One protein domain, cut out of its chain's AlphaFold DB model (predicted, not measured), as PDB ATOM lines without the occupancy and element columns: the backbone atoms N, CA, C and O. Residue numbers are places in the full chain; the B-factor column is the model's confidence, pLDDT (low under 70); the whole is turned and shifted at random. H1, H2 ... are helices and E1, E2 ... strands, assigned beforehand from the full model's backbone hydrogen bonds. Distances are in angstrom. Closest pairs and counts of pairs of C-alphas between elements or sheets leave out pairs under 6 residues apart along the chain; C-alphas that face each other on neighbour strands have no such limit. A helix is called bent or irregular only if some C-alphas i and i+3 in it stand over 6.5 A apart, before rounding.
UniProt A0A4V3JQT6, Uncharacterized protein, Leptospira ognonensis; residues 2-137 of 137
ATOM      1  N   LEU A   2      23.691 -21.364 -13.198       62.72
ATOM      2  CA  LEU A   2      23.898 -22.217 -12.011       62.72
ATOM      3  C   LEU A   2      25.301 -22.833 -11.871       62.72
ATOM      4  O   LEU A   2      25.960 -22.655 -10.851       62.72
ATOM      5  N   VAL A   3      25.763 -23.548 -12.903       66.50
ATOM      6  CA  VAL A   3      27.083 -24.204 -12.913       66.50
ATOM      7  C   VAL A   3      28.187 -23.184 -12.631       66.50
ATOM      8  O   VAL A   3      29.107 -23.449 -11.867       66.50
ATOM      9  N   THR A   4      28.059 -21.977 -13.185       67.31
ATOM     10  CA  THR A   4      28.976 -20.861 -12.946       67.31
ATOM     11  C   THR A   4      28.957 -20.398 -11.487       67.31
ATOM     12  O   THR A   4      30.014 -20.128 -10.927       67.31
ATOM     13  N   HIS A   5      27.781 -20.315 -10.854       64.75
ATOM     14  CA  HIS A   5      27.656 -19.914  -9.449       64.75
ATOM     15  C   HIS A   5      28.238 -20.969  -8.494       64.75
ATOM     16  O   HIS A   5      28.936 -20.619  -7.549       64.75
ATOM     17  N   LEU A   6      28.021 -22.257  -8.774       67.69
ATOM     18  CA  LEU A   6      28.570 -23.359  -7.976       67.69
ATOM     19  C   LEU A   6      30.092 -23.497  -8.153       67.69
ATOM     20  O   LEU A   6      30.808 -23.662  -7.168       67.69
ATOM     21  N   LYS A   7      30.611 -23.306  -9.374       72.19
ATOM     22  CA  LYS A   7      32.062 -23.250  -9.630       72.19
ATOM     23  C   LYS A   7      32.751 -22.118  -8.862       72.19
ATOM     24  O   LYS A   7      33.848 -22.318  -8.355       72.19
ATOM     25  N   LYS A   8      32.100 -20.954  -8.701       71.56
ATOM     26  CA  LYS A   8      32.611 -19.851  -7.856       71.56
ATOM     27  C   LYS A   8      32.743 -20.226  -6.373       71.56
ATOM     28  O   LYS A   8      33.443 -19.536  -5.645       71.56
ATOM     29  N   GLN A   9      32.086 -21.297  -5.938       65.62
ATOM     30  CA  GLN A   9      32.174 -21.848  -4.584       65.62
ATOM     31  C   GLN A   9      33.130 -23.058  -4.511       65.62
ATOM     32  O   GLN A   9      33.020 -23.861  -3.589       65.62
ATOM     33  N   ASN A  10      34.043 -23.220  -5.482       68.25
ATOM     34  CA  ASN A  10      34.957 -24.367  -5.612       68.25
ATOM     35  C   ASN A  10      34.258 -25.738  -5.690       68.25
ATOM     36  O   ASN A  10      34.843 -26.758  -5.330       68.25
ATOM     37  N   MET A  11      33.017 -25.784  -6.186       68.19
ATOM     38  CA  MET A  11      32.327 -27.044  -6.460       68.19
ATOM     39  C   MET A  11      32.470 -27.424  -7.933       68.19
ATOM     40  O   MET A  11      32.093 -26.660  -8.828       68.19
ATOM     41  N   GLU A  12      32.978 -28.628  -8.187       70.81
ATOM     42  CA  GLU A  12      32.883 -29.251  -9.504       70.81
ATOM     43  C   GLU A  12      31.455 -29.764  -9.717       70.81
ATOM     44  O   GLU A  12      30.877 -30.420  -8.852       70.81
ATOM     45  N   VAL A  13      30.862 -29.424 -10.862       67.69
ATOM     46  CA  VAL A  13      29.475 -29.775 -11.180       67.69
ATOM     47  C   VAL A  13      29.457 -30.638 -12.425       67.69
ATOM     48  O   VAL A  13      29.827 -30.182 -13.506       67.69
ATOM     49  N   LEU A  14      28.964 -31.863 -12.270       65.25
ATOM     50  CA  LEU A  14      28.679 -32.780 -13.364       65.25
ATOM     51  C   LEU A  14      27.173 -32.740 -13.633       65.25
ATOM     52  O   LEU A  14      26.375 -32.956 -12.722       65.25
ATOM     53  N   THR A  15      26.771 -32.440 -14.871       66.75
ATOM     54  CA  THR A  15      25.354 -32.447 -15.269       66.75
ATOM     55  C   THR A  15      25.126 -33.431 -16.409       66.75
ATOM     56  O   THR A  15      25.945 -33.549 -17.321       66.75
ATOM     57  N   SER A  16      23.991 -34.130 -16.385       59.38
ATOM     58  CA  SER A  16      23.579 -35.029 -17.471       59.38
ATOM     59  C   SER A  16      22.938 -34.284 -18.647       59.38
ATOM     60  O   SER A  16      22.524 -34.922 -19.611       59.38
ATOM     61  N   TYR A  17      22.835 -32.950 -18.571       53.75
ATOM     62  CA  TYR A  17      22.242 -32.106 -19.610       53.75
ATOM     63  C   TYR A  17      23.242 -31.766 -20.723       53.75
ATOM     64  O   TYR A  17      22.861 -31.697 -21.886       53.75
ATOM     65  N   GLU A  18      24.529 -31.613 -20.397       46.81
ATOM     66  CA  GLU A  18      25.564 -31.266 -21.388       46.81
ATOM     67  C   GLU A  18      26.167 -32.473 -22.120       46.81
ATOM     68  O   GLU A  18      27.032 -32.326 -22.979       46.81
ATOM     69  N   THR A  19      25.722 -33.685 -21.803       46.44
ATOM     70  CA  THR A  19      26.330 -34.912 -22.316       46.44
ATOM     71  C   THR A  19      25.306 -35.706 -23.114       46.44
ATOM     72  O   THR A  19      24.745 -36.697 -22.659       46.44
ATOM     73  N   SER A  20      25.073 -35.267 -24.352       42.19
ATOM     74  CA  SER A  20      24.124 -35.856 -25.312       42.19
ATOM     75  C   SER A  20      24.352 -37.342 -25.641       42.19
ATOM     76  O   SER A  20      23.519 -37.931 -26.318       42.19
ATOM     77  N   ASN A  21      25.425 -37.963 -25.142       41.50
ATOM     78  CA  ASN A  21      25.797 -39.353 -25.425       41.50
ATOM     79  C   ASN A  21      26.233 -40.177 -24.201       41.50
ATOM     80  O   ASN A  21      26.682 -41.310 -24.370       41.50
ATOM     81  N   ILE A  22      26.124 -39.659 -22.974       44.25
ATOM     82  CA  ILE A  22      26.480 -40.456 -21.793       44.25
ATOM     83  C   ILE A  22      25.209 -41.126 -21.280       44.25
ATOM     84  O   ILE A  22      24.197 -40.468 -21.020       44.25
ATOM     85  N   ALA A  23      25.262 -42.457 -21.179       49.91
ATOM     86  CA  ALA A  23      24.250 -43.270 -20.520       49.91
ATOM     87  C   ALA A  23      23.795 -42.587 -19.212       49.91
ATOM     88  O   ALA A  23      24.619 -41.927 -18.574       49.91
ATOM     89  N   PRO A  24      22.514 -42.708 -18.802       53.53
ATOM     90  CA  PRO A  24      22.055 -42.182 -17.511       53.53
ATOM     91  C   PRO A  24      23.083 -42.508 -16.426       53.53
ATOM     92  O   PRO A  24      23.707 -43.569 -16.530       53.53
ATOM     93  N   PHE A  25      23.307 -41.600 -15.462       60.12
ATOM     94  CA  PHE A  25      24.342 -41.746 -14.426       60.12
ATOM     95  C   PHE A  25      24.032 -42.963 -13.538       60.12
ATOM     96  O   PHE A  25      23.543 -42.879 -12.418       60.12
ATOM     97  N   ASN A  26      24.273 -44.143 -14.087       53.19
ATOM     98  CA  ASN A  26      23.936 -45.435 -13.521       53.19
ATOM     99  C   ASN A  26      25.071 -45.925 -12.628       53.19
ATOM    100  O   ASN A  26      24.896 -46.891 -11.896       53.19
ATOM    101  N   ASN A  27      26.234 -45.272 -12.701       56.03
ATOM    102  CA  ASN A  27      27.436 -45.711 -12.028       56.03
ATOM    103  C   ASN A  27      28.117 -44.548 -11.301       56.03
ATOM    104  O   ASN A  27      29.234 -44.154 -11.628       56.03
ATOM    105  N   PHE A  28      27.434 -43.978 -10.307       58.31
ATOM    106  CA  PHE A  28      27.972 -42.872  -9.512       58.31
ATOM    107  C   PHE A  28      29.311 -43.188  -8.825       58.31
ATOM    108  O   PHE A  28      30.102 -42.276  -8.597       58.31
ATOM    109  N   GLN A  29      29.598 -44.467  -8.550       50.88
ATOM    110  CA  GLN A  29      30.901 -44.898  -8.033       50.88
ATOM    111  C   GLN A  29      32.050 -44.569  -8.993       50.88
ATOM    112  O   GLN A  29      33.123 -44.190  -8.544       50.88
ATOM    113  N   SER A  30      31.823 -44.639 -10.307       48.91
ATOM    114  CA  SER A  30      32.835 -44.253 -11.302       48.91
ATOM    115  C   SER A  30      33.061 -42.739 -11.386       48.91
ATOM    116  O   SER A  30      34.057 -42.295 -11.945       48.91
ATOM    117  N   MET A  31      32.149 -41.945 -10.816       60.78
ATOM    118  CA  MET A  31      32.175 -40.485 -10.887       60.78
ATOM    119  C   MET A  31      32.797 -39.832  -9.647       60.78
ATOM    120  O   MET A  31      32.891 -38.609  -9.612       60.78
ATOM    121  N   ASN A  32      33.183 -40.615  -8.625       67.19
ATOM    122  CA  ASN A  32      33.710 -40.124  -7.341       67.19
ATOM    123  C   ASN A  32      32.879 -38.973  -6.733       67.19
ATOM    124  O   ASN A  32      33.408 -38.074  -6.076       67.19
ATOM    125  N   ALA A  33      31.562 -38.982  -6.955       70.25
ATOM    126  CA  ALA A  33      30.691 -37.903  -6.513       70.25
ATOM    127  C   ALA A  33      30.570 -37.908  -4.981       70.25
ATOM    128  O   ALA A  33      30.113 -38.882  -4.385       70.25
ATOM    129  N   SER A  34      30.953 -36.802  -4.339       80.38
ATOM    130  CA  SER A  34      30.832 -36.638  -2.879       80.38
ATOM    131  C   SER A  34      29.426 -36.219  -2.429       80.38
ATOM    132  O   SER A  34      29.118 -36.266  -1.241       80.38
ATOM    133  N   LEU A  35      28.577 -35.793  -3.370       86.19
ATOM    134  CA  LEU A  35      27.214 -35.327  -3.135       86.19
ATOM    135  C   LEU A  35      26.376 -35.497  -4.407       86.19
ATOM    136  O   LEU A  35      26.837 -35.177  -5.503       86.19
ATOM    137  N   PHE A  36      25.123 -35.912  -4.247       88.25
ATOM    138  CA  PHE A  36      24.101 -35.843  -5.287       88.25
ATOM    139  C   PHE A  36      22.997 -34.849  -4.894       88.25
ATOM    140  O   PHE A  36      22.522 -34.852  -3.757       88.25
ATOM    141  N   ILE A  37      22.569 -34.000  -5.833       89.75
ATOM    142  CA  ILE A  37      21.429 -33.094  -5.637       89.75
ATOM    143  C   ILE A  37      20.368 -33.412  -6.687       89.75
ATOM    144  O   ILE A  37      20.564 -33.146  -7.872       89.75
ATOM    145  N   ALA A  38      19.234 -33.955  -6.249       90.44
ATOM    146  CA  ALA A  38      18.068 -34.137  -7.105       90.44
ATOM    147  C   ALA A  38      17.300 -32.812  -7.188       90.44
ATOM    148  O   ALA A  38      16.945 -32.253  -6.153       90.44
ATOM    149  N   LEU A  39      17.016 -32.319  -8.393       90.94
ATOM    150  CA  LEU A  39      16.157 -31.152  -8.600       90.94
ATOM    151  C   LEU A  39      14.939 -31.559  -9.430       90.94
ATOM    152  O   LEU A  39      15.079 -31.942 -10.589       90.94
ATOM    153  N   LEU A  40      13.756 -31.474  -8.825       90.81
ATOM    154  CA  LEU A  40      12.481 -31.834  -9.442       90.81
ATOM    155  C   LEU A  40      11.557 -30.616  -9.441       90.81
ATOM    156  O   LEU A  40      11.192 -30.099  -8.387       90.81
ATOM    157  N   THR A  41      11.167 -30.163 -10.627       90.19
ATOM    158  CA  THR A  41      10.323 -28.974 -10.828       90.19
ATOM    159  C   THR A  41       9.144 -29.318 -11.725       90.19
ATOM    160  O   THR A  41       9.218 -30.261 -12.514       90.19
ATOM    161  N   LYS A  42       8.042 -28.560 -11.667       85.69
ATOM    162  CA  LYS A  42       6.886 -28.817 -12.551       85.69
ATOM    163  C   LYS A  42       7.246 -28.710 -14.037       85.69
ATOM    164  O   LYS A  42       6.704 -29.462 -14.839       85.69
ATOM    165  N   SER A  43       8.155 -27.803 -14.394       82.81
ATOM    166  CA  SER A  43       8.631 -27.597 -15.768       82.81
ATOM    167  C   SER A  43       9.817 -28.490 -16.167       82.81
ATOM    168  O   SER A  43      10.271 -28.425 -17.308       82.81
ATOM    169  N   GLY A  44      10.320 -29.338 -15.263       80.81
ATOM    170  CA  GLY A  44      11.445 -30.230 -15.531       80.81
ATOM    171  C   GLY A  44      11.095 -31.324 -16.542       80.81
ATOM    172  O   GLY A  44      10.269 -32.195 -16.279       80.81
ATOM    173  N   ASN A  45      11.772 -31.339 -17.691       81.38
ATOM    174  CA  ASN A  45      11.571 -32.351 -18.738       81.38
ATOM    175  C   ASN A  45      12.372 -33.653 -18.514       81.38
ATOM    176  O   ASN A  45      12.256 -34.584 -19.304       81.38
ATOM    177  N   GLN A  46      13.173 -33.730 -17.446       83.56
ATOM    178  CA  GLN A  46      14.003 -34.892 -17.091       83.56
ATOM    179  C   GLN A  46      13.666 -35.477 -15.708       83.56
ATOM    180  O   GLN A  46      14.442 -36.257 -15.159       83.56
ATOM    181  N   ASN A  47      12.507 -35.138 -15.132       84.62
ATOM    182  CA  ASN A  47      12.139 -35.541 -13.768       84.62
ATOM    183  C   ASN A  47      12.161 -37.066 -13.543       84.62
ATOM    184  O   ASN A  47      12.561 -37.527 -12.472       84.62
ATOM    185  N   GLU A  48      11.781 -37.867 -14.544       83.62
ATOM    186  CA  GLU A  48      11.854 -39.332 -14.451       83.62
ATOM    187  C   GLU A  48      13.308 -39.824 -14.372       83.62
ATOM    188  O   GLU A  48      13.639 -40.676 -13.543       83.62
ATOM    189  N   LYS A  49      14.195 -39.251 -15.195       83.25
ATOM    190  CA  LYS A  49      15.630 -39.560 -15.187       83.25
ATOM    191  C   LYS A  49      16.257 -39.172 -13.849       83.25
ATOM    192  O   LYS A  49      16.901 -40.011 -13.229       83.25
ATOM    193  N   VAL A  50      15.984 -37.958 -13.366       86.06
ATOM    194  CA  VAL A  50      16.455 -37.475 -12.057       86.06
ATOM    195  C   VAL A  50      15.969 -38.385 -10.929       86.06
ATOM    196  O   VAL A  50      16.743 -38.712 -10.040       86.06
ATOM    197  N   SER A  51      14.725 -38.867 -10.981       85.94
ATOM    198  CA  SER A  51      14.194 -39.793  -9.968       85.94
ATOM    199  C   SER A  51      14.904 -41.156  -9.973       85.94
ATOM    200  O   SER A  51      15.167 -41.725  -8.912       85.94
ATOM    201  N   LYS A  52      15.256 -41.683 -11.156       84.88
ATOM    202  CA  LYS A  52      16.052 -42.922 -11.292       84.88
ATOM    203  C   LYS A  52      17.480 -42.730 -10.775       84.88
ATOM    204  O   LYS A  52      17.974 -43.562 -10.018       84.88
ATOM    205  N   GLU A  53      18.113 -41.624 -11.146       84.81
ATOM    206  CA  GLU A  53      19.451 -41.236 -10.689       84.81
ATOM    207  C   GLU A  53      19.485 -41.032  -9.168       84.81
ATOM    208  O   GLU A  53      20.364 -41.558  -8.488       84.81
ATOM    209  N   TRP A  54      18.457 -40.400  -8.607       87.50
ATOM    210  CA  TRP A  54      18.294 -40.242  -7.166       87.50
ATOM    211  C   TRP A  54      18.219 -41.592  -6.434       87.50
ATOM    212  O   TRP A  54      18.921 -41.794  -5.443       87.50
ATOM    213  N   ASN A  55      17.456 -42.559  -6.960       86.06
ATOM    214  CA  ASN A  55      17.409 -43.924  -6.415       86.06
ATOM    215  C   ASN A  55      18.787 -44.578  -6.364       86.06
ATOM    216  O   ASN A  55      19.172 -45.211  -5.381       86.06
ATOM    217  N   ASN A  56      19.523 -44.434  -7.460       84.88
ATOM    218  CA  ASN A  56      20.835 -45.032  -7.618       84.88
ATOM    219  C   ASN A  56      21.855 -44.386  -6.666       84.88
ATOM    220  O   ASN A  56      22.663 -45.110  -6.081       84.88
ATOM    221  N   ALA A  57      21.786 -43.068  -6.446       85.06
ATOM    222  CA  ALA A  57      22.635 -42.359  -5.488       85.06
ATOM    223  C   ALA A  57      22.415 -42.855  -4.048       85.06
ATOM    224  O   ALA A  57      23.383 -43.188  -3.359       85.06
ATOM    225  N   ILE A  58      21.153 -43.016  -3.628       84.50
ATOM    226  CA  ILE A  58      20.812 -43.564  -2.303       84.50
ATOM    227  C   ILE A  58      21.342 -44.989  -2.144       84.50
ATOM    228  O   ILE A  58      22.015 -45.292  -1.160       84.50
ATOM    229  N   LYS A  59      21.092 -45.867  -3.125       84.19
ATOM    230  CA  LYS A  59      21.592 -47.255  -3.102       84.19
ATOM    231  C   LYS A  59      23.119 -47.324  -3.056       84.19
ATOM    232  O   LYS A  59      23.671 -48.232  -2.441       84.19
ATOM    233  N   SER A  60      23.788 -46.348  -3.664       83.75
ATOM    234  CA  SER A  60      25.249 -46.217  -3.668       83.75
ATOM    235  C   SER A  60      25.808 -45.553  -2.404       83.75
ATOM    236  O   SER A  60      27.017 -45.352  -2.326       83.75
ATOM    237  N   LYS A  61      24.958 -45.228  -1.415       83.62
ATOM    238  CA  LYS A  61      25.315 -44.538  -0.161       83.62
ATOM    239  C   LYS A  61      25.988 -43.180  -0.376       83.62
ATOM    240  O   LYS A  61      26.818 -42.757   0.426       83.62
ATOM    241  N   ILE A  62      25.628 -42.494  -1.455       85.50
ATOM    242  CA  ILE A  62      26.134 -41.153  -1.736       85.50
ATOM    243  C   ILE A  62      25.291 -40.150  -0.949       85.50
ATOM    244  O   ILE A  62      24.057 -40.207  -1.035       85.50
ATOM    245  N   PRO A  63      25.913 -39.222  -0.198       87.19
ATOM    246  CA  PRO A  63      25.192 -38.138   0.456       87.19
ATOM    247  C   PRO A  63      24.285 -37.425  -0.546       87.19
ATOM    248  O   PRO A  63      24.723 -37.051  -1.633       87.19
ATOM    249  N   THR A  64      23.008 -37.276  -0.205       89.31
ATOM    250  CA  THR A  64      22.000 -36.810  -1.158       89.31
ATOM    251  C   THR A  64      21.059 -35.792  -0.534       89.31
ATOM    252  O   THR A  64      20.596 -35.998   0.586       89.31
ATOM    253  N   ILE A  65      20.741 -34.734  -1.288       92.56
ATOM    254  CA  ILE A  65      19.632 -33.807  -1.022       92.56
ATOM    255  C   ILE A  65      18.676 -33.839  -2.214       92.56
ATOM    256  O   ILE A  65      19.117 -33.807  -3.362       92.56
ATOM    257  N   ALA A  66      17.371 -33.839  -1.956       92.69
ATOM    258  CA  ALA A  66      16.368 -33.635  -2.995       92.69
ATOM    259  C   ALA A  66      15.630 -32.314  -2.804       92.69
ATOM    260  O   ALA A  66      15.039 -32.068  -1.756       92.69
ATOM    261  N   LEU A  67      15.645 -31.479  -3.836       93.88
ATOM    262  CA  LEU A  67      14.911 -30.227  -3.927       93.88
ATOM    263  C   LEU A  67      13.716 -30.442  -4.842       93.88
ATOM    264  O   LEU A  67      13.868 -30.727  -6.030       93.88
ATOM    265  N   ILE A  68      12.523 -30.319  -4.278       94.00
ATOM    266  CA  ILE A  68      11.280 -30.627  -4.974       94.00
ATOM    267  C   ILE A  68      10.381 -29.404  -4.918       94.00
ATOM    268  O   ILE A  68       9.976 -28.965  -3.843       94.00
ATOM    269  N   GLU A  69      10.049 -28.859  -6.078       93.69
ATOM    270  CA  GLU A  69       9.126 -27.737  -6.159       93.69
ATOM    271  C   GLU A  69       7.741 -28.173  -5.653       93.69
ATOM    272  O   GLU A  69       7.276 -29.275  -5.959       93.69
ATOM    273  N   ASN A  70       7.059 -27.327  -4.879       93.19
ATOM    274  CA  ASN A  70       5.737 -27.631  -4.309       93.19
ATOM    275  C   ASN A  70       4.712 -28.048  -5.372       93.19
ATOM    276  O   ASN A  70       3.837 -28.874  -5.119       93.19
ATOM    277  N   SER A  71       4.842 -27.484  -6.568       91.06
ATOM    278  CA  SER A  71       3.995 -27.745  -7.727       91.06
ATOM    279  C   SER A  71       4.223 -29.130  -8.358       91.06
ATOM    280  O   SER A  71       3.387 -29.597  -9.138       91.06
ATOM    281  N   PHE A  72       5.331 -29.807  -8.029       90.31
ATOM    282  CA  PHE A  72       5.661 -31.138  -8.522       90.31
ATOM    283  C   PHE A  72       5.049 -32.236  -7.636       90.31
ATOM    284  O   PHE A  72       5.312 -32.341  -6.430       90.31
ATOM    285  N   LYS A  73       4.250 -33.113  -8.253       88.50
ATOM    286  CA  LYS A  73       3.695 -34.299  -7.592       88.50
ATOM    287  C   LYS A  73       4.758 -35.391  -7.533       88.50
ATOM    288  O   LYS A  73       5.102 -35.982  -8.551       88.50
ATOM    289  N   LEU A  74       5.263 -35.645  -6.331       84.06
ATOM    290  CA  LEU A  74       6.227 -36.710  -6.084       84.06
ATOM    291  C   LEU A  74       5.496 -38.063  -6.042       84.06
ATOM    292  O   LEU A  74       4.520 -38.167  -5.302       84.06
ATOM    293  N   PRO A  75       5.941 -39.084  -6.795       82.81
ATOM    294  CA  PRO A  75       5.396 -40.429  -6.658       82.81
ATOM    295  C   PRO A  75       5.586 -40.987  -5.242       82.81
ATOM    296  O   PRO A  75       6.652 -40.817  -4.648       82.81
ATOM    297  N   ASP A  76       4.587 -41.712  -4.732       83.81
ATOM    298  CA  ASP A  76       4.530 -42.132  -3.323       83.81
ATOM    299  C   ASP A  76       5.738 -42.950  -2.857       83.81
ATOM    300  O   ASP A  76       6.172 -42.842  -1.711       83.81
ATOM    301  N   GLN A  77       6.339 -43.711  -3.773       80.56
ATOM    302  CA  GLN A  77       7.545 -44.507  -3.532       80.56
ATOM    303  C   GLN A  77       8.757 -43.689  -3.043       80.56
ATOM    304  O   GLN A  77       9.695 -44.267  -2.494       80.56
ATOM    305  N   PHE A  78       8.747 -42.365  -3.226       79.88
ATOM    306  CA  PHE A  78       9.819 -41.463  -2.804       79.88
ATOM    307  C   PHE A  78       9.492 -40.677  -1.520       79.88
ATOM    308  O   PHE A  78      10.353 -39.956  -1.025       79.88
ATOM    309  N   ASN A  79       8.286 -40.804  -0.947       76.19
ATOM    310  CA  ASN A  79       7.864 -39.997   0.212       76.19
ATOM    311  C   ASN A  79       8.674 -40.274   1.489       76.19
ATOM    312  O   ASN A  79       8.794 -39.395   2.336       76.19
ATOM    313  N   ASN A  80       9.253 -41.470   1.616       78.25
ATOM    314  CA  ASN A  80      10.026 -41.880   2.795       78.25
ATOM    315  C   ASN A  80      11.538 -41.673   2.630       78.25
ATOM    316  O   ASN A  80      12.323 -42.196   3.422       78.25
ATOM    317  N   TRP A  81      11.974 -40.991   1.570       80.88
ATOM    318  CA  TRP A  81      13.397 -40.835   1.299       80.88
ATOM    319  C   TRP A  81      14.010 -39.710   2.139       80.88
ATOM    320  O   TRP A  81      13.339 -38.717   2.436       80.88
ATOM    321  N   PRO A  82      15.281 -39.853   2.550       81.69
ATOM    322  CA  PRO A  82      15.926 -38.877   3.412       81.69
ATOM    323  C   PRO A  82      16.197 -37.561   2.672       81.69
ATOM    324  O   PRO A  82      16.322 -37.514   1.449       81.69
ATOM    325  N   ASN A  83      16.347 -36.492   3.454       89.62
ATOM    326  CA  ASN A  83      16.857 -35.189   3.021       89.62
ATOM    327  C   ASN A  83      16.090 -34.523   1.863       89.62
ATOM    328  O   ASN A  83      16.677 -33.887   0.982       89.62
ATOM    329  N   ILE A  84      14.762 -34.641   1.891       92.06
ATOM    330  CA  ILE A  84      13.860 -33.947   0.971       92.06
ATOM    331  C   ILE A  84      13.555 -32.539   1.494       92.06
ATOM    332  O   ILE A  84      13.092 -32.367   2.622       92.06
ATOM    333  N   ILE A  85      13.731 -31.535   0.637       93.75
ATOM    334  CA  ILE A  85      13.252 -30.167   0.824       93.75
ATOM    335  C   ILE A  85      12.203 -29.867  -0.233       93.75
ATOM    336  O   ILE A  85      12.446 -29.955  -1.437       93.75
ATOM    337  N   ARG A  86      11.035 -29.454   0.244       93.75
ATOM    338  CA  ARG A  86       9.993 -28.862  -0.584       93.75
ATOM    339  C   ARG A  86      10.227 -27.356  -0.659       93.75
ATOM    340  O   ARG A  86      10.420 -26.729   0.383       93.75
ATOM    341  N   PHE A  87      10.233 -26.785  -1.860       94.38
ATOM    342  CA  PHE A  87      10.462 -25.352  -2.051       94.38
ATOM    343  C   PHE A  87       9.394 -24.696  -2.928       94.38
ATOM    344  O   PHE A  87       8.743 -25.338  -3.752       94.38
ATOM    345  N   ASP A  88       9.226 -23.394  -2.722       92.50
ATOM    346  CA  ASP A  88       8.358 -22.512  -3.493       92.50
ATOM    347  C   ASP A  88       9.215 -21.380  -4.047       92.50
ATOM    348  O   ASP A  88       9.897 -20.702  -3.276       92.50
ATOM    349  N   ARG A  89       9.187 -21.175  -5.363       90.75
ATOM    350  CA  ARG A  89       9.970 -20.117  -6.011       90.75
ATOM    351  C   ARG A  89       9.507 -18.727  -5.591       90.75
ATOM    352  O   ARG A  89      10.340 -17.848  -5.417       90.75
ATOM    353  N   THR A  90       8.208 -18.565  -5.336       91.81
ATOM    354  CA  THR A  90       7.595 -17.287  -4.940       91.81
ATOM    355  C   THR A  90       7.794 -16.965  -3.460       91.81
ATOM    356  O   THR A  90       7.676 -15.816  -3.040       91.81
ATOM    357  N   ASN A  91       8.116 -17.977  -2.648       92.12
ATOM    358  CA  ASN A  91       8.399 -17.817  -1.227       92.12
ATOM    359  C   ASN A  91       9.524 -18.767  -0.765       92.12
ATOM    360  O   ASN A  91       9.290 -19.697   0.020       92.12
ATOM    361  N   PRO A  92      10.772 -18.533  -1.210       92.81
ATOM    362  CA  PRO A  92      11.890 -19.442  -0.950       92.81
ATOM    363  C   PRO A  92      12.343 -19.429   0.512       92.81
ATOM    364  O   PRO A  92      12.990 -20.376   0.974       92.81
ATOM    365  N   SER A  93      11.991 -18.371   1.254       93.75
ATOM    366  CA  SER A  93      12.448 -18.103   2.622       93.75
ATOM    367  C   SER A  93      12.264 -19.305   3.553       93.75
ATOM    368  O   SER A  93      13.199 -19.699   4.247       93.75
ATOM    369  N   LYS A  94      11.096 -19.959   3.498       93.88
ATOM    370  CA  LYS A  94      10.772 -21.127   4.327       93.88
ATOM    371  C   LYS A  94      11.743 -22.285   4.088       93.88
ATOM    372  O   LYS A  94      12.280 -22.848   5.039       93.88
ATOM    373  N   SER A  95      11.985 -22.619   2.822       94.44
ATOM    374  CA  SER A  95      12.878 -23.717   2.441       94.44
ATOM    375  C   SER A  95      14.351 -23.408   2.728       94.44
ATOM    376  O   SER A  95      15.079 -24.280   3.201       94.44
ATOM    377  N   ILE A  96      14.781 -22.155   2.546       94.12
ATOM    378  CA  ILE A  96      16.139 -21.709   2.890       94.12
ATOM    379  C   ILE A  96      16.376 -21.830   4.398       94.12
ATOM    380  O   ILE A  96      17.383 -22.411   4.808       94.12
ATOM    381  N   SER A  97      15.445 -21.345   5.221       94.50
ATOM    382  CA  SER A  97      15.535 -21.453   6.682       94.50
ATOM    383  C   SER A  97      15.572 -22.910   7.145       94.50
ATOM    384  O   SER A  97      16.361 -23.259   8.021       94.50
ATOM    385  N   GLN A  98      14.783 -23.788   6.516       93.94
ATOM    386  CA  GLN A  98      14.819 -25.225   6.799       93.94
ATOM    387  C   GLN A  98      16.193 -25.837   6.482       93.94
ATOM    388  O   GLN A  98      16.742 -26.569   7.305       93.94
ATOM    389  N   ILE A  99      16.785 -25.510   5.329       93.38
ATOM    390  CA  ILE A  99      18.124 -26.000   4.963       93.38
ATOM    391  C   ILE A  99      19.186 -25.489   5.941       93.38
ATOM    392  O   ILE A  99      20.077 -26.245   6.332       93.38
ATOM    393  N   GLN A 100      19.101 -24.224   6.360       92.56
ATOM    394  CA  GLN A 100      20.017 -23.655   7.350       92.56
ATOM    395  C   GLN A 100      19.918 -24.379   8.694       92.56
ATOM    396  O   GLN A 100      20.950 -24.745   9.252       92.56
ATOM    397  N   ALA A 101      18.700 -24.640   9.177       91.12
ATOM    398  CA  ALA A 101      18.478 -25.397  10.405       91.12
ATOM    399  C   ALA A 101      19.060 -26.817  10.304       91.12
ATOM    400  O   ALA A 101      19.829 -27.224  11.175       91.12
ATOM    401  N   ASN A 102      18.787 -27.531   9.205       91.25
ATOM    402  CA  ASN A 102      19.329 -28.872   8.970       91.25
ATOM    403  C   ASN A 102      20.864 -28.872   8.931       91.25
ATOM    404  O   ASN A 102      21.490 -29.754   9.521       91.25
ATOM    405  N   ARG A 103      21.484 -27.863   8.296       89.62
ATOM    406  CA  ARG A 103      22.946 -27.677   8.317       89.62
ATOM    407  C   ARG A 103      23.472 -27.498   9.729       89.62
ATOM    408  O   ARG A 103      24.398 -28.205  10.106       89.62
ATOM    409  N   THR A 104      22.903 -26.575  10.498       87.62
ATOM    410  CA  THR A 104      23.361 -26.282  11.862       87.62
ATOM    411  C   THR A 104      23.274 -27.519  12.752       87.62
ATOM    412  O   THR A 104      24.235 -27.836  13.448       87.62
ATOM    413  N   SER A 105      22.173 -28.266  12.672       85.81
ATOM    414  CA  SER A 105      22.017 -29.528  13.405       85.81
ATOM    415  C   SER A 105      23.031 -30.588  12.963       85.81
ATOM    416  O   SER A 105      23.561 -31.310  13.800       85.81
ATOM    417  N   SER A 106      23.355 -30.641  11.667       85.25
ATOM    418  CA  SER A 106      24.285 -31.624  11.093       85.25
ATOM    419  C   SER A 106      25.758 -31.338  11.392       85.25
ATOM    420  O   SER A 106      26.566 -32.257  11.474       85.25
ATOM    421  N   VAL A 107      26.135 -30.070  11.576       77.56
ATOM    422  CA  VAL A 107      27.502 -29.698  11.989       77.56
ATOM    423  C   VAL A 107      27.812 -30.205  13.401       77.56
ATOM    424  O   VAL A 107      28.964 -30.503  13.705       77.56
ATOM    425  N   ASN A 108      26.782 -30.342  14.240       73.62
ATOM    426  CA  ASN A 108      26.907 -30.781  15.629       73.62
ATOM    427  C   ASN A 108      26.699 -32.297  15.819       73.62
ATOM    428  O   ASN A 108      26.850 -32.787  16.936       73.62
ATOM    429  N   SER A 109      26.351 -33.041  14.763       71.44
ATOM    430  CA  SER A 109      26.182 -34.501  14.804       71.44
ATOM    431  C   SER A 109      27.477 -35.253  14.467       71.44
ATOM    432  O   SER A 109      28.401 -34.692  13.878       71.44
ATOM    433  N   GLU A 110      27.548 -36.541  14.813       61.19
ATOM    434  CA  GLU A 110      28.698 -37.392  14.488       61.19
ATOM    435  C   GLU A 110      29.002 -37.401  12.977       61.19
ATOM    436  O   GLU A 110      28.119 -37.585  12.139       61.19
ATOM    437  N   LYS A 111      30.283 -37.240  12.619       56.84
ATOM    438  CA  LYS A 111      30.761 -37.054  11.232       56.84
ATOM    439  C   LYS A 111      30.499 -38.235  10.279       56.84
ATOM    440  O   LYS A 111      30.723 -38.085   9.082       56.84
ATOM    441  N   ASN A 112      30.040 -39.381  10.785       58.19
ATOM    442  CA  ASN A 112      29.841 -40.606  10.005       58.19
ATOM    443  C   ASN A 112      28.396 -40.810   9.513       58.19
ATOM    444  O   ASN A 112      28.127 -41.806   8.841       58.19
ATOM    445  N   ASP A 113      27.467 -39.893   9.806       68.81
ATOM    446  CA  ASP A 113      26.116 -39.955   9.247       68.81
ATOM    447  C   ASP A 113      26.080 -39.358   7.827       68.81
ATOM    448  O   ASP A 113      26.313 -38.165   7.610       68.81
ATOM    449  N   SER A 114      25.746 -40.194   6.839       66.62
ATOM    450  CA  SER A 114      25.528 -39.778   5.446       66.62
ATOM    451  C   SER A 114      24.488 -38.656   5.294       66.62
ATOM    452  O   SER A 114      24.601 -37.846   4.371       66.62
ATOM    453  N   ASN A 115      23.519 -38.555   6.214       74.06
ATOM    454  CA  ASN A 115      22.565 -37.447   6.255       74.06
ATOM    455  C   ASN A 115      23.237 -36.144   6.685       74.06
ATOM    456  O   ASN A 115      23.017 -35.106   6.062       74.06
ATOM    457  N   ALA A 116      24.098 -36.193   7.703       80.88
ATOM    458  CA  ALA A 116      24.832 -35.021   8.161       80.88
ATOM    459  C   ALA A 116      25.768 -34.489   7.064       80.88
ATOM    460  O   ALA A 116      25.784 -33.288   6.779       80.88
ATOM    461  N   LEU A 117      26.481 -35.389   6.378       80.88
ATOM    462  CA  LEU A 117      27.335 -35.034   5.241       80.88
ATOM    463  C   LEU A 117      26.543 -34.417   4.086       80.88
ATOM    464  O   LEU A 117      27.008 -33.442   3.493       80.88
ATOM    465  N   ALA A 118      25.341 -34.927   3.798       86.19
ATOM    466  CA  ALA A 118      24.487 -34.370   2.755       86.19
ATOM    467  C   ALA A 118      24.181 -32.894   3.030       86.19
ATOM    468  O   ALA A 118      24.353 -32.061   2.144       86.19
ATOM    469  N   TRP A 119      23.819 -32.544   4.267       89.50
ATOM    470  CA  TRP A 119      23.543 -31.156   4.641       89.50
ATOM    471  C   TRP A 119      24.793 -30.283   4.698       89.50
ATOM    472  O   TRP A 119      24.748 -29.144   4.227       89.50
ATOM    473  N   ILE A 120      25.907 -30.791   5.232       82.88
ATOM    474  CA  ILE A 120      27.167 -30.040   5.328       82.88
ATOM    475  C   ILE A 120      27.674 -29.655   3.934       82.88
ATOM    476  O   ILE A 120      27.968 -28.480   3.702       82.88
ATOM    477  N   LEU A 121      27.734 -30.625   3.016       80.06
ATOM    478  CA  LEU A 121      28.232 -30.428   1.654       80.06
ATOM    479  C   LEU A 121      27.191 -29.734   0.771       80.06
ATOM    480  O   LEU A 121      27.497 -28.791   0.046       80.06
ATOM    481  N   GLY A 122      25.945 -30.193   0.839       84.06
ATOM    482  CA  GLY A 122      24.907 -29.819  -0.112       84.06
ATOM    483  C   GLY A 122      24.019 -28.665   0.306       84.06
ATOM    484  O   GLY A 122      23.394 -28.061  -0.558       84.06
ATOM    485  N   GLY A 123      23.959 -28.297   1.587       88.25
ATOM    486  CA  GLY A 123      23.040 -27.251   2.037       88.25
ATOM    487  C   GLY A 123      23.358 -25.870   1.448       88.25
ATOM    488  O   GLY A 123      22.444 -25.115   1.132       88.25
ATOM    489  N   ILE A 124      24.637 -25.545   1.224       86.19
ATOM    490  CA  ILE A 124      25.029 -24.288   0.558       86.19
ATOM    491  C   ILE A 124      24.587 -24.305  -0.910       86.19
ATOM    492  O   ILE A 124      23.941 -23.362  -1.369       86.19
ATOM    493  N   ALA A 125      24.884 -25.391  -1.628       86.12
ATOM    494  CA  ALA A 125      24.473 -25.570  -3.018       86.12
ATOM    495  C   ALA A 125      22.943 -25.542  -3.167       86.12
ATOM    496  O   ALA A 125      22.427 -24.909  -4.083       86.12
ATOM    497  N   ALA A 126      22.218 -26.156  -2.231       91.25
ATOM    498  CA  ALA A 126      20.763 -26.167  -2.194       91.25
ATOM    499  C   ALA A 126      20.161 -24.770  -2.005       91.25
ATOM    500  O   ALA A 126      19.223 -24.405  -2.710       91.25
ATOM    501  N   ILE A 127      20.720 -23.957  -1.103       91.00
ATOM    502  CA  ILE A 127      20.292 -22.562  -0.935       91.00
ATOM    503  C   ILE A 127      20.562 -21.760  -2.211       91.00
ATOM    504  O   ILE A 127      19.697 -21.001  -2.642       91.00
ATOM    505  N   ALA A 128      21.738 -21.925  -2.823       87.50
ATOM    506  CA  ALA A 128      22.079 -21.235  -4.067       87.50
ATOM    507  C   ALA A 128      21.134 -21.622  -5.217       87.50
ATOM    508  O   ALA A 128      20.693 -20.751  -5.961       87.50
ATOM    509  N   LEU A 129      20.785 -22.908  -5.325       88.62
ATOM    510  CA  LEU A 129      19.812 -23.430  -6.284       88.62
ATOM    511  C   LEU A 129      18.434 -22.803  -6.097       88.62
ATOM    512  O   LEU A 129      17.860 -22.314  -7.061       88.62
ATOM    513  N   ILE A 130      17.917 -22.796  -4.867       91.12
ATOM    514  CA  ILE A 130      16.599 -22.224  -4.575       91.12
ATOM    515  C   ILE A 130      16.580 -20.731  -4.895       91.12
ATOM    516  O   ILE A 130      15.650 -20.280  -5.546       91.12
ATOM    517  N   LYS A 131      17.613 -19.978  -4.494       88.69
ATOM    518  CA  LYS A 131      17.710 -18.546  -4.817       88.69
ATOM    519  C   LYS A 131      17.716 -18.302  -6.320       88.69
ATOM    520  O   LYS A 131      16.918 -17.515  -6.795       88.69
ATOM    521  N   LEU A 132      18.553 -19.027  -7.063       87.25
ATOM    522  CA  LEU A 132      18.610 -18.888  -8.516       87.25
ATOM    523  C   LEU A 132      17.253 -19.184  -9.170       87.25
ATOM    524  O   LEU A 132      16.806 -18.424 -10.015       87.25
ATOM    525  N   LEU A 133      16.588 -20.265  -8.758       86.69
ATOM    526  CA  LEU A 133      15.278 -20.644  -9.294       86.69
ATOM    527  C   LEU A 133      14.157 -19.673  -8.903       86.69
ATOM    528  O   LEU A 133      13.116 -19.691  -9.546       86.69
ATOM    529  N   SER A 134      14.347 -18.895  -7.839       86.56
ATOM    530  CA  SER A 134      13.437 -17.833  -7.404       86.56
ATOM    531  C   SER A 134      13.702 -16.492  -8.080       86.56
ATOM    532  O   SER A 134      12.774 -15.705  -8.194       86.56
ATOM    533  N   ASP A 135      14.947 -16.226  -8.479       79.75
ATOM    534  CA  ASP A 135      15.349 -14.987  -9.153       79.75
ATOM    535  C   ASP A 135      15.110 -15.050 -10.680       79.75
ATOM    536  O   ASP A 135      15.077 -14.013 -11.336       79.75
ATOM    537  N   ASP A 136      14.982 -16.259 -11.248       58.72
ATOM    538  CA  ASP A 136      14.715 -16.509 -12.677       58.72
ATOM    539  C   ASP A 136      13.219 -16.343 -13.071       58.72
ATOM    540  O   ASP A 136      12.904 -16.450 -14.261       58.72
ATOM    541  N   ASP A 137      12.316 -16.089 -12.112       46.84
ATOM    542  CA  ASP A 137      10.881 -15.779 -12.315       46.84
ATOM    543  C   ASP A 137      10.594 -14.278 -12.085       46.84
ATOM    544  O   ASP A 137       9.771 -13.709 -12.846       46.84
TER     545      ASP A 137
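AT A GLANCE: This is residues 2 to 137 of the 137 residues of an uncharacterized protein of Leptospira ognonensis (UniProt A0A4V3JQT6). A small sheet of three parallel strands makes the middle of three layers, with H3 over one face and H4 and the bent helix H5 on the other. H1 packs on the arm H5b, and residues 18 to 23, in the long link after H1, stick out. The printed part has 136 residues, with five named helices and three named strands in the order H1 H2 E1 H3 E2 E3 H4 H5; the sheet's order is E1 E2 E3 and the class is mostly helix. The whole is compact, with a radius of gyration of the C-alphas of 14.3 A, and spans 38 by 38 by 36 A.

HOW THE PARTS SIT: Start at H1, residues 2 to 7. H5, residues 114 to 135, was assigned as one helix by its hydrogen bonds, but is bent: C-alphas 121 and 124 are 7.0 A apart, and its arms H5a, residues 114 to 121, and H5b, residues 124 to 135, stand at a steep tilt of 61 degrees. H1 touches H5b at a shallow tilt of 31 degrees, opposite ways; their closest C-alphas, Leu 6 and Ala 125, are 6.8 A apart. Next, E1, residues 36 to 40, H3, residues 47 to 59, and E2, residues 64 to 69, form a strand-helix-strand unit, two parallel neighbour strands with a helix between, its crossover right-handed. Look for N 38 and O 65, 2.9 A apart. H3 is on the sheet at a height of 8.3 A. E3, residues 84 to 87, is parallel to E2; N 85 and O 66 are 2.8 A apart. H4, residues 93 to 107, lies on the opposite face from H3, over E3. H5b lies on the same face as H4, over E2, at a height of 10.3 A. H4 touches H5a, closest at the C-alphas of Ser 106 and Ala 116, 4.5 A. H3 is apart from H4, H5a and H5b. In H1, H3, H4, H5a and H5b every O i to N i+4 pair is within hydrogen-bond range.

IN THESE COORDINATES: Find C-alpha 2 at (23.898, -22.217, -12.011), where H1 begins. H2, residues 28 to 31, is too short for an O i to N i+4 pair; its one O i to N i+3 pair is within range. E1 is 13.0 A long, H3 18.4 A, E2 16.5 A, E3 9.7 A and H4 21.2 A. H5a measures 10.4 A and H5b 16.6 A, ending at C-alpha 135, (15.349, -14.987, -9.153).

THE WHOLE: The C-alphas farthest apart, those of Asn 21 and Asn 108, are 42.0 A apart. The printed part has no cut. The links H1 to H2 and E2 to E3 are long. The mean pLDDT of the printed part is 79.2; 35 residues are under 70, among them 13 to 32.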